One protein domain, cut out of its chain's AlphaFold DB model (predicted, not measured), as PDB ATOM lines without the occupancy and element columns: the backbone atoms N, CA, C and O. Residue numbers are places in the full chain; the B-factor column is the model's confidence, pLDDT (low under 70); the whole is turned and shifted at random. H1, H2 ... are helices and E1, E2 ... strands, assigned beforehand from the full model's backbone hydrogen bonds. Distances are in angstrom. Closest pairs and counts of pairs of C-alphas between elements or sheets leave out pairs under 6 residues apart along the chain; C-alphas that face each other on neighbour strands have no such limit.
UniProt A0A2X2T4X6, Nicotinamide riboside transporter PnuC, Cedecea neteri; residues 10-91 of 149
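Overview. This is residues 10 to 91 of the 149 residues of the protein "Nicotinamide riboside transporter PnuC" of Cedecea neteri (UniProt A0A2X2T4X6). A small strand hairpin, E1 and E2, lies at one end and leads into three helices that zigzag side by side, H2 in the middle between H1 and H3. The printed part has 82 residues, in the order E1, E2, H1, H2, H3; the two-stranded sheet is antiparallel, and the class is mostly helix. It is loose, with a radius of gyration of the C-alphas of 14.9 A, and elongated, spanning 53 by 28 by 17 A.

Along the chain. E1, residues 10 to 13, begins at C-alpha 10 (325.242, 321.418, 191.123), and E2 is residues 20 to 23. H1, residues 24 to 41, is 26.1 A long; H2, residues 46 to 64, 27.8 A; H3, residues 68 to 89, 31.2 A, ending at C-alpha 89 (337.608, 309.188, 225.456).

Arrangement. E1 and E2 form a hairpin, with N 13 and O 20 3.0 A apart, within hydrogen-bond range. H1 and H2, a helical hairpin, touch, closest at the C-alphas of Phe 39 and Asn 47, 4.8 A, at a shallow tilt of 28 degrees, opposite ways. H2 and H3, also a helical hairpin, touch at the C-alphas of Ala 59 and Leu 71, 5.3 A, at 14 degrees. H1 and H3 are apart. In H1, H2 and H3 every O i to N i+4 pair is within hydrogen-bond range.

Size, cuts and confidence. The C-alphas farthest apart, of Glu 17 and Gln 91, are 53.5 A apart. The printed part has no cut and no long link. Confidence is under 70 in 24 residues, among them 10 to 22.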
ATOM      1  N   MET A  10     324.220 320.366 191.222       53.22
ATOM      2  CA  MET A  10     325.242 321.418 191.123       53.22
ATOM      3  C   MET A  10     326.066 321.283 189.840       53.22
ATOM      4  O   MET A  10     326.344 322.274 189.169       53.22
ATOM      5  N   VAL A  11     326.476 320.055 189.509       59.72
ATOM      6  CA  VAL A  11     327.382 319.769 188.393       59.72
ATOM      7  C   VAL A  11     326.953 318.465 187.730       59.72
ATOM      8  O   VAL A  11     326.940 317.409 188.361       59.72
ATOM      9  N   THR A  12     326.613 318.534 186.448       57.78
ATOM     10  CA  THR A  12     326.453 317.365 185.579       57.78
ATOM     11  C   THR A  12     327.818 317.027 185.006       57.78
ATOM     12  O   THR A  12     328.350 317.757 184.171       57.78
ATOM     13  N   ILE A  13     328.413 315.935 185.475       62.50
ATOM     14  CA  ILE A  13     329.706 315.477 184.974       62.50
ATOM     15  C   ILE A  13     329.407 314.542 183.791       62.50
ATOM     16  O   ILE A  13     328.770 313.503 183.998       62.50
ATOM     17  N   PRO A  14     329.817 314.869 182.552       60.97
ATOM     18  CA  PRO A  14     329.565 314.027 181.386       60.97
ATOM     19  C   PRO A  14     330.548 312.843 181.361       60.97
ATOM     20  O   PRO A  14     331.471 312.792 180.552       60.97
ATOM     21  N   LEU A  15     330.385 311.901 182.291       58.69
ATOM     22  CA  LEU A  15     331.096 310.621 182.317       58.69
ATOM     23  C   LEU A  15     330.145 309.528 181.801       58.69
ATOM     24  O   LEU A  15     329.362 308.976 182.568       58.69
ATOM     25  N   GLY A  16     330.209 309.237 180.497       60.09
ATOM     26  CA  GLY A  16     329.379 308.223 179.822       60.09
ATOM     27  C   GLY A  16     328.032 308.738 179.288       60.09
ATOM     28  O   GLY A  16     327.657 309.882 179.529       60.09
ATOM     29  N   GLU A  17     327.313 307.881 178.549       56.19
ATOM     30  CA  GLU A  17     326.076 308.170 177.775       56.19
ATOM     31  C   GLU A  17     324.872 308.701 178.588       56.19
ATOM     32  O   GLU A  17     323.822 309.004 178.029       56.19
ATOM     33  N   GLY A  18     325.022 308.871 179.900       57.19
ATOM     34  CA  GLY A  18     324.067 309.538 180.778       57.19
ATOM     35  C   GLY A  18     324.827 310.204 181.915       57.19
ATOM     36  O   GLY A  18     325.128 309.559 182.913       57.19
ATOM     37  N   GLY A  19     325.195 311.476 181.734       57.31
ATOM     38  CA  GLY A  19     326.004 312.229 182.693       57.31
ATOM     39  C   GLY A  19     325.456 312.158 184.122       57.31
ATOM     40  O   GLY A  19     324.253 312.290 184.350       57.31
ATOM     41  N   TYR A  20     326.350 311.967 185.091       59.84
ATOM     42  CA  TYR A  20     325.983 311.891 186.502       59.84
ATOM     43  C   TYR A  20     325.712 313.295 187.047       59.84
ATOM     44  O   TYR A  20     326.586 314.166 187.058       59.84
ATOM     45  N   ALA A  21     324.480 313.503 187.498       64.31
ATOM     46  CA  ALA A  21     324.026 314.704 188.176       64.31
ATOM     47  C   ALA A  21     324.456 314.652 189.651       64.31
ATOM     48  O   ALA A  21     323.780 314.021 190.459       64.31
ATOM     49  N   LEU A  22     325.576 315.295 190.005       65.25
ATOM     50  CA  LEU A  22     326.045 315.337 191.392       65.25
ATOM     51  C   LEU A  22     325.204 316.336 192.197       65.25
ATOM     52  O   LEU A  22     325.174 317.538 191.890       65.25
ATOM     53  N   SER A  23     324.528 315.849 193.236       73.75
ATOM     54  CA  SER A  23     323.724 316.706 194.106       73.75
ATOM     55  C   SER A  23     324.582 317.460 195.131       73.75
ATOM     56  O   SER A  23     325.635 316.984 195.565       73.75
ATOM     57  N   TRP A  24     324.107 318.629 195.577       69.62
ATOM     58  CA  TRP A  24     324.745 319.426 196.639       69.62
ATOM     59  C   TRP A  24     325.016 318.612 197.914       69.62
ATOM     60  O   TRP A  24     326.081 318.731 198.522       69.62
ATOM     61  N   ILE A  25     324.069 317.753 198.302       68.88
ATOM     62  CA  ILE A  25     324.172 316.926 199.511       68.88
ATOM     63  C   ILE A  25     325.256 315.844 199.382       68.88
ATOM     64  O   ILE A  25     325.962 315.564 200.349       68.88
ATOM     65  N   GLU A  26     325.434 315.270 198.189       69.44
ATOM     66  CA  GLU A  26     326.435 314.230 197.929       69.44
ATOM     67  C   GLU A  26     327.847 314.806 197.888       69.44
ATOM     68  O   GLU A  26     328.768 314.224 198.462       69.44
ATOM     69  N   ALA A  27     328.019 315.977 197.265       77.38
ATOM     70  CA  ALA A  27     329.298 316.678 197.249       77.38
ATOM     71  C   ALA A  27     329.750 317.022 198.677       77.38
ATOM     72  O   ALA A  27     330.875 316.713 199.072       77.38
ATOM     73  N   ILE A  28     328.845 317.590 199.480       76.69
ATOM     74  CA  ILE A  28     329.111 317.924 200.882       76.69
ATOM     75  C   ILE A  28     329.392 316.652 201.693       76.69
ATOM     76  O   ILE A  28     330.404 316.596 202.390       76.69
ATOM     77  N   GLY A  29     328.555 315.617 201.570       73.06
ATOM     78  CA  GLY A  29     328.759 314.333 202.249       73.06
ATOM     79  C   GLY A  29     330.118 313.709 201.923       73.06
ATOM     80  O   GLY A  29     330.841 313.291 202.822       73.06
ATOM     81  N   THR A  30     330.534 313.750 200.657       77.75
ATOM     82  CA  THR A  30     331.841 313.236 200.217       77.75
ATOM     83  C   THR A  30     333.003 314.031 200.819       77.75
ATOM     84  O   THR A  30     333.975 313.435 201.288       77.75
ATOM     85  N   VAL A  31     332.906 315.365 200.869       81.88
ATOM     86  CA  VAL A  31     333.927 316.222 201.498       81.88
ATOM     87  C   VAL A  31     334.023 315.953 203.001       81.88
ATOM     88  O   VAL A  31     335.127 315.788 203.521       81.88
ATOM     89  N   PHE A  32     332.894 315.841 203.703       76.38
ATOM     90  CA  PHE A  32     332.887 315.485 205.126       76.38
ATOM     91  C   PHE A  32     333.439 314.074 205.375       76.38
ATOM     92  O   PHE A  32     334.165 313.870 206.350       76.38
ATOM     93  N   GLY A  33     333.179 313.122 204.477       75.00
ATOM     94  CA  GLY A  33     333.783 311.789 204.508       75.00
ATOM     95  C   GLY A  33     335.304 311.815 204.332       75.00
ATOM     96  O   GLY A  33     336.026 311.194 205.114       75.00
ATOM     97  N   LEU A  34     335.811 312.589 203.370       81.31
ATOM     98  CA  LEU A  34     337.252 312.796 203.171       81.31
ATOM     99  C   LEU A  34     337.907 313.455 204.390       81.31
ATOM    100  O   LEU A  34     338.973 313.019 204.830       81.31
ATOM    101  N   LEU A  35     337.254 314.466 204.972       76.31
ATOM    102  CA  LEU A  35     337.717 315.111 206.201       76.31
ATOM    103  C   LEU A  35     337.755 314.126 207.372       76.31
ATOM    104  O   LEU A  35     338.730 314.122 208.120       76.31
ATOM    105  N   CYS A  36     336.756 313.250 207.509       76.94
ATOM    106  CA  CYS A  36     336.776 312.180 208.506       76.94
ATOM    107  C   CYS A  36     338.024 311.299 208.339       76.94
ATOM    108  O   CYS A  36     338.791 311.158 209.285       76.94
ATOM    109  N   ILE A  37     338.318 310.799 207.134       76.88
ATOM    110  CA  ILE A  37     339.506 309.954 206.896       76.88
ATOM    111  C   ILE A  37     340.808 310.705 207.207       76.88
ATOM    112  O   ILE A  37     341.727 310.143 207.809       76.88
ATOM    113  N   TRP A  38     340.886 311.990 206.853       76.12
ATOM    114  CA  TRP A  38     342.036 312.822 207.203       76.12
ATOM    115  C   TRP A  38     342.222 312.889 208.721       76.12
ATOM    116  O   TRP A  38     343.325 312.659 209.226       76.12
ATOM    117  N   PHE A  39     341.161 313.189 209.473       67.69
ATOM    118  CA  PHE A  39     341.235 313.261 210.931       67.69
ATOM    119  C   PHE A  39     341.510 311.898 211.573       67.69
ATOM    120  O   PHE A  39     342.247 311.853 212.562       67.69
ATOM    121  N   ALA A  40     341.013 310.798 210.994       68.94
ATOM    122  CA  ALA A  40     341.368 309.437 211.392       68.94
ATOM    123  C   ALA A  40     342.877 309.203 211.259       68.94
ATOM    124  O   ALA A  40     343.513 308.726 212.196       68.94
ATOM    125  N   SER A  41     343.472 309.633 210.141       73.44
ATOM    126  CA  SER A  41     344.921 309.553 209.916       73.44
ATOM    127  C   SER A  41     345.737 310.441 210.863       73.44
ATOM    128  O   SER A  41     346.947 310.253 210.977       73.44
ATOM    129  N   LYS A  42     345.111 311.427 211.516       69.62
ATOM    130  CA  LYS A  42     345.745 312.311 212.506       69.62
ATOM    131  C   LYS A  42     345.550 311.846 213.953       69.62
ATOM    132  O   LYS A  42     345.967 312.572 214.853       69.62
ATOM    133  N   GLU A  43     344.913 310.692 214.179       65.44
ATOM    134  CA  GLU A  43     344.663 310.103 215.510       65.44
ATOM    135  C   GLU A  43     343.983 311.066 216.502       65.44
ATOM    136  O   GLU A  43     344.128 310.973 217.721       65.44
ATOM    137  N   LYS A  44     343.227 312.042 215.990       68.00
ATOM    138  CA  LYS A  44     342.494 312.991 216.828       68.00
ATOM    139  C   LYS A  44     341.120 312.416 217.152       68.00
ATOM    140  O   LYS A  44     340.407 311.983 216.252       68.00
ATOM    141  N   ILE A  45     340.690 312.536 218.410       71.31
ATOM    142  CA  ILE A  45     339.332 312.160 218.864       71.31
ATOM    143  C   ILE A  45     338.242 312.887 218.049       71.31
ATOM    144  O   ILE A  45     337.152 312.355 217.857       71.31
ATOM    145  N   ILE A  46     338.559 314.061 217.479       78.12
ATOM    146  CA  ILE A  46     337.663 314.812 216.584       78.12
ATOM    147  C   ILE A  46     337.239 314.014 215.340       78.12
ATOM    148  O   ILE A  46     336.179 314.289 214.782       78.12
ATOM    149  N   ASN A  47     338.011 312.994 214.942       78.31
ATOM    150  CA  ASN A  47     337.638 312.064 213.881       78.31
ATOM    151  C   ASN A  47     336.238 311.479 214.096       78.31
ATOM    152  O   ASN A  47     335.462 311.419 213.150       78.31
ATOM    153  N   TYR A  48     335.891 311.093 215.327       79.25
ATOM    154  CA  TYR A  48     334.578 310.509 215.602       79.25
ATOM    155  C   TYR A  48     333.442 311.513 215.435       79.25
ATOM    156  O   TYR A  48     332.360 311.133 215.002       79.25
ATOM    157  N   LEU A  49     333.684 312.797 215.726       82.25
ATOM    158  CA  LEU A  49     332.693 313.851 215.521       82.25
ATOM    159  C   LEU A  49     332.425 314.047 214.022       82.25
ATOM    160  O   LEU A  49     331.273 314.063 213.593       82.25
ATOM    161  N   PHE A  50     333.486 314.109 213.212       82.12
ATOM    162  CA  PHE A  50     333.365 314.158 211.752       82.12
ATOM    163  C   PHE A  50     332.758 312.874 211.176       82.12
ATOM    164  O   PHE A  50     331.943 312.946 210.259       82.12
ATOM    165  N   GLY A  51     333.087 311.712 211.743       82.81
ATOM    166  CA  GLY A  51     332.503 310.422 211.384       82.81
ATOM    167  C   GLY A  51     331.003 310.362 211.664       82.81
ATOM    168  O   GLY A  51     330.248 309.930 210.797       82.81
ATOM    169  N   LEU A  52     330.555 310.864 212.819       86.25
ATOM    170  CA  LEU A  52     329.134 310.984 213.169       86.25
ATOM    171  C   LEU A  52     328.389 311.913 212.208       86.25
ATOM    172  O   LEU A  52     327.307 311.554 211.743       86.25
ATOM    173  N   ILE A  53     328.971 313.071 211.873       85.62
ATOM    174  CA  ILE A  53     328.390 314.006 210.898       85.62
ATOM    175  C   ILE A  53     328.263 313.319 209.535       85.62
ATOM    176  O   ILE A  53     327.179 313.300 208.957       85.62
ATOM    177  N   ASN A  54     329.344 312.698 209.057       85.62
ATOM    178  CA  ASN A  54     329.381 312.013 207.770       85.62
ATOM    179  C   ASN A  54     328.322 310.904 207.687       85.62
ATOM    180  O   ASN A  54     327.493 310.877 206.780       85.62
ATOM    181  N   VAL A  55     328.306 310.027 208.690       88.31
ATOM    182  CA  VAL A  55     327.336 308.940 208.811       88.31
ATOM    183  C   VAL A  55     325.900 309.461 208.813       88.31
ATOM    184  O   VAL A  55     325.045 308.905 208.130       88.31
ATOM    185  N   THR A  56     325.629 310.533 209.553       87.50
ATOM    186  CA  THR A  56     324.283 311.114 209.643       87.50
ATOM    187  C   THR A  56     323.841 311.711 208.304       87.50
ATOM    188  O   THR A  56     322.699 311.498 207.897       87.50
ATOM    189  N   LEU A  57     324.740 312.391 207.578       83.06
ATOM    190  CA  LEU A  57     324.458 312.908 206.234       83.06
ATOM    191  C   LEU A  57     324.133 311.772 205.255       83.06
ATOM    192  O   LEU A  57     323.109 311.825 204.574       83.06
ATOM    193  N   PHE A  58     324.958 310.723 205.214       81.25
ATOM    194  CA  PHE A  58     324.707 309.568 204.346       81.25
ATOM    195  C   PHE A  58     323.421 308.824 204.721       81.25
ATOM    196  O   PHE A  58     322.679 308.397 203.839       81.25
ATOM    197  N   ALA A  59     323.099 308.721 206.014       86.38
ATOM    198  CA  ALA A  59     321.851 308.113 206.465       86.38
ATOM    199  C   ALA A  59     320.638 308.907 205.958       86.38
ATOM    200  O   ALA A  59     319.691 308.318 205.439       86.38
ATOM    201  N   ALA A  60     320.687 310.241 206.028       83.69
ATOM    202  CA  ALA A  60     319.631 311.097 205.494       83.69
ATOM    203  C   ALA A  60     319.449 310.918 203.974       83.69
ATOM    204  O   ALA A  60     318.314 310.840 203.503       83.69
ATOM    205  N   ILE A  61     320.544 310.781 203.216       81.88
ATOM    206  CA  ILE A  61     320.506 310.499 201.770       81.88
ATOM    207  C   ILE A  61     319.845 309.139 201.501       81.88
ATOM    208  O   ILE A  61     318.891 309.061 200.729       81.88
ATOM    209  N   PHE A  62     320.284 308.064 202.163       82.38
ATOM    210  CA  PHE A  62     319.712 306.728 201.942       82.38
ATOM    211  C   PHE A  62     318.243 306.625 202.353       82.38
ATOM    212  O   PHE A  62     317.487 305.878 201.728       82.38
ATOM    213  N   PHE A  63     317.818 307.404 203.350       82.50
ATOM    214  CA  PHE A  63     316.412 307.513 203.727       82.50
ATOM    215  C   PHE A  63     315.565 308.141 202.606       82.50
ATOM    216  O   PHE A  63     314.478 307.639 202.314       82.50
ATOM    217  N   GLN A  64     316.081 309.173 201.921       78.19
ATOM    218  CA  GLN A  64     315.409 309.789 200.766       78.19
ATOM    219  C   GLN A  64     315.283 308.825 199.574       78.19
ATOM    220  O   GLN A  64     314.241 308.801 198.922       78.19
ATOM    221  N   ILE A  65     316.310 308.010 199.304       81.31
ATOM    222  CA  ILE A  65     316.335 307.043 198.182       81.31
ATOM    223  C   ILE A  65     315.650 305.710 198.568       81.31
ATOM    224  O   ILE A  65     315.621 304.770 197.781       81.31
ATOM    225  N   GLN A  66     315.075 305.601 199.777       80.69
ATOM    226  CA  GLN A  66     314.413 304.387 200.290       80.69
ATOM    227  C   GLN A  66     315.331 303.140 200.306       80.69
ATOM    228  O   GLN A  66     314.862 302.001 200.298       80.69
ATOM    229  N   LEU A  67     316.655 303.333 200.368       84.56
ATOM    230  CA  LEU A  67     317.641 302.249 200.439       84.56
ATOM    231  C   LEU A  67     317.848 301.802 201.894       84.56
ATOM    232  O   LEU A  67     318.844 302.125 202.545       84.56
ATOM    233  N   TYR A  68     316.894 301.025 202.408       86.50
ATOM    234  CA  TYR A  68     316.882 300.589 203.810       86.50
ATOM    235  C   TYR A  68     318.107 299.754 204.219       86.50
ATOM    236  O   TYR A  68     318.578 299.874 205.349       86.50
ATOM    237  N   ALA A  69     318.663 298.943 203.309       88.31
ATOM    238  CA  ALA A  69     319.853 298.135 203.593       88.31
ATOM    239  C   ALA A  69     321.083 299.012 203.892       88.31
ATOM    240  O   ALA A  69     321.751 298.835 204.912       88.31
ATOM    241  N   SER A  70     321.341 300.006 203.039       86.19
ATOM    242  CA  SER A  70     322.444 300.956 203.219       86.19
ATOM    243  C   SER A  70     322.209 301.883 204.411       86.19
ATOM    244  O   SER A  70     323.145 302.191 205.143       86.19
ATOM    245  N   LEU A  71     320.954 302.271 204.663       89.00
ATOM    246  CA  LEU A  71     320.573 303.048 205.841       89.00
ATOM    247  C   LEU A  71     320.929 302.317 207.146       89.00
ATOM    248  O   LEU A  71     321.551 302.907 208.027       89.00
ATOM    249  N   LEU A  72     320.575 301.034 207.268       90.38
ATOM    250  CA  LEU A  72     320.902 300.231 208.452       90.38
ATOM    251  C   LEU A  72     322.413 300.081 208.646       90.38
ATOM    252  O   LEU A  72     322.900 300.199 209.772       90.38
ATOM    253  N   LEU A  73     323.166 299.883 207.560       89.56
ATOM    254  CA  LEU A  73     324.629 299.859 207.613       89.56
ATOM    255  C   LEU A  73     325.188 301.190 208.137       89.56
ATOM    256  O   LEU A  73     326.118 301.214 208.945       89.56
ATOM    257  N   GLN A  74     324.586 302.301 207.725       90.75
ATOM    258  CA  GLN A  74     324.976 303.624 208.182       90.75
ATOM    259  C   GLN A  74     324.714 303.805 209.687       90.75
ATOM    260  O   GLN A  74     325.586 304.291 210.406       90.75
ATOM    261  N   VAL A  75     323.576 303.322 210.193       89.44
ATOM    262  CA  VAL A  75     323.262 303.301 211.636       89.44
ATOM    263  C   VAL A  75     324.246 302.423 212.419       89.44
ATOM    264  O   VAL A  75     324.687 302.805 213.503       89.44
ATOM    265  N   PHE A  76     324.660 301.280 211.870       90.94
ATOM    266  CA  PHE A  76     325.704 300.458 212.486       90.94
ATOM    267  C   PHE A  76     327.022 301.234 212.623       90.94
ATOM    268  O   PHE A  76     327.625 301.256 213.699       90.94
ATOM    269  N   PHE A  77     327.442 301.944 211.571       85.56
ATOM    270  CA  PHE A  77     328.627 302.798 211.645       85.56
ATOM    271  C   PHE A  77     328.459 303.980 212.604       85.56
ATOM    272  O   PHE A  77     329.446 304.399 213.213       85.56
ATOM    273  N   PHE A  78     327.242 304.495 212.798       90.06
ATOM    274  CA  PHE A  78     326.954 305.504 213.821       90.06
ATOM    275  C   PHE A  78     327.276 304.971 215.220       90.06
ATOM    276  O   PHE A  78     328.047 305.584 215.961       90.06
ATOM    277  N   ALA A  79     326.754 303.787 215.547       89.69
ATOM    278  CA  ALA A  79     327.012 303.127 216.822       89.69
ATOM    279  C   ALA A  79     328.502 302.793 217.000       89.69
ATOM    280  O   ALA A  79     329.056 303.010 218.076       89.69
ATOM    281  N   ALA A  80     329.177 302.336 215.940       87.12
ATOM    282  CA  ALA A  80     330.613 302.063 215.968       87.12
ATOM    283  C   ALA A  80     331.453 303.329 216.216       87.12
ATOM    284  O   ALA A  80     332.412 303.279 216.983       87.12
ATOM    285  N   ASN A  81     331.088 304.473 215.622       85.62
ATOM    286  CA  ASN A  81     331.751 305.755 215.891       85.62
ATOM    287  C   ASN A  81     331.520 306.219 217.333       85.62
ATOM    288  O   ASN A  81     332.455 306.701 217.969       85.62
ATOM    289  N   LEU A  82     330.313 306.028 217.873       86.25
ATOM    290  CA  LEU A  82     330.010 306.348 219.267       86.25
ATOM    291  C   LEU A  82     330.788 305.449 220.237       86.25
ATOM    292  O   LEU A  82     331.340 305.935 221.221       86.25
ATOM    293  N   TYR A  83     330.889 304.154 219.929       83.56
ATOM    294  CA  TYR A  83     331.703 303.209 220.689       83.56
ATOM    295  C   TYR A  83     333.192 303.554 220.611       83.56
ATOM    296  O   TYR A  83     333.870 303.555 221.633       83.56
ATOM    297  N   GLY A  84     333.695 303.893 219.422       79.69
ATOM    298  CA  GLY A  84     335.070 304.342 219.227       79.69
ATOM    299  C   GLY A  84     335.367 305.602 220.035       79.69
ATOM    300  O   GLY A  84     336.363 305.642 220.753       79.69
ATOM    301  N   TRP A  85     334.470 306.591 220.002       82.38
ATOM    302  CA  TRP A  85     334.591 307.785 220.836       82.38
ATOM    303  C   TRP A  85     334.583 307.421 222.318       82.38
ATOM    304  O   TRP A  85     335.492 307.819 223.038       82.38
ATOM    305  N   TYR A  86     333.633 306.612 222.781       79.56
ATOM    306  CA  TYR A  86     333.569 306.195 224.181       79.56
ATOM    307  C   TYR A  86     334.839 305.451 224.633       79.56
ATOM    308  O   TYR A  86     335.392 305.750 225.692       79.56
ATOM    309  N   ALA A  87     335.348 304.532 223.808       77.12
ATOM    310  CA  ALA A  87     336.567 303.776 224.077       77.12
ATOM    311  C   ALA A  87     337.820 304.668 224.081       77.12
ATOM    312  O   ALA A  87     338.688 304.483 224.934       77.12
ATOM    313  N   TRP A  88     337.916 305.651 223.174       69.88
ATOM    314  CA  TRP A  88     339.090 306.530 223.072       69.88
ATOM    315  C   TRP A  88     339.027 307.748 224.006       69.88
ATOM    316  O   TRP A  88     340.067 308.299 224.360       69.88
ATOM    317  N   SER A  89     337.828 308.146 224.444       70.19
ATOM    318  CA  SER A  89     337.608 309.188 225.456       70.19
ATOM    319  C   SER A  89     337.990 308.719 226.858       70.19
ATOM    320  O   SER A  89     338.253 309.548 227.726       70.19
ATOM    321  N   ARG A  90     338.018 307.406 227.100       62.94
ATOM    322  CA  ARG A  90     338.410 306.815 228.379       62.94
ATOM    323  C   ARG A  90     339.922 306.572 228.394       62.94
ATOM    324  O   ARG A  90     340.392 305.442 228.310       62.94
ATOM    325  N   GLN A  91     340.686 307.660 228.467       54.75
ATOM    326  CA  GLN A  91     342.116 307.618 228.771       54.75
ATOM    327  C   GLN A  91     342.284 307.561 230.296       54.75
ATOM    328  O   GLN A  91     341.730 308.392 231.010       54.75
TER     329      GLN A  91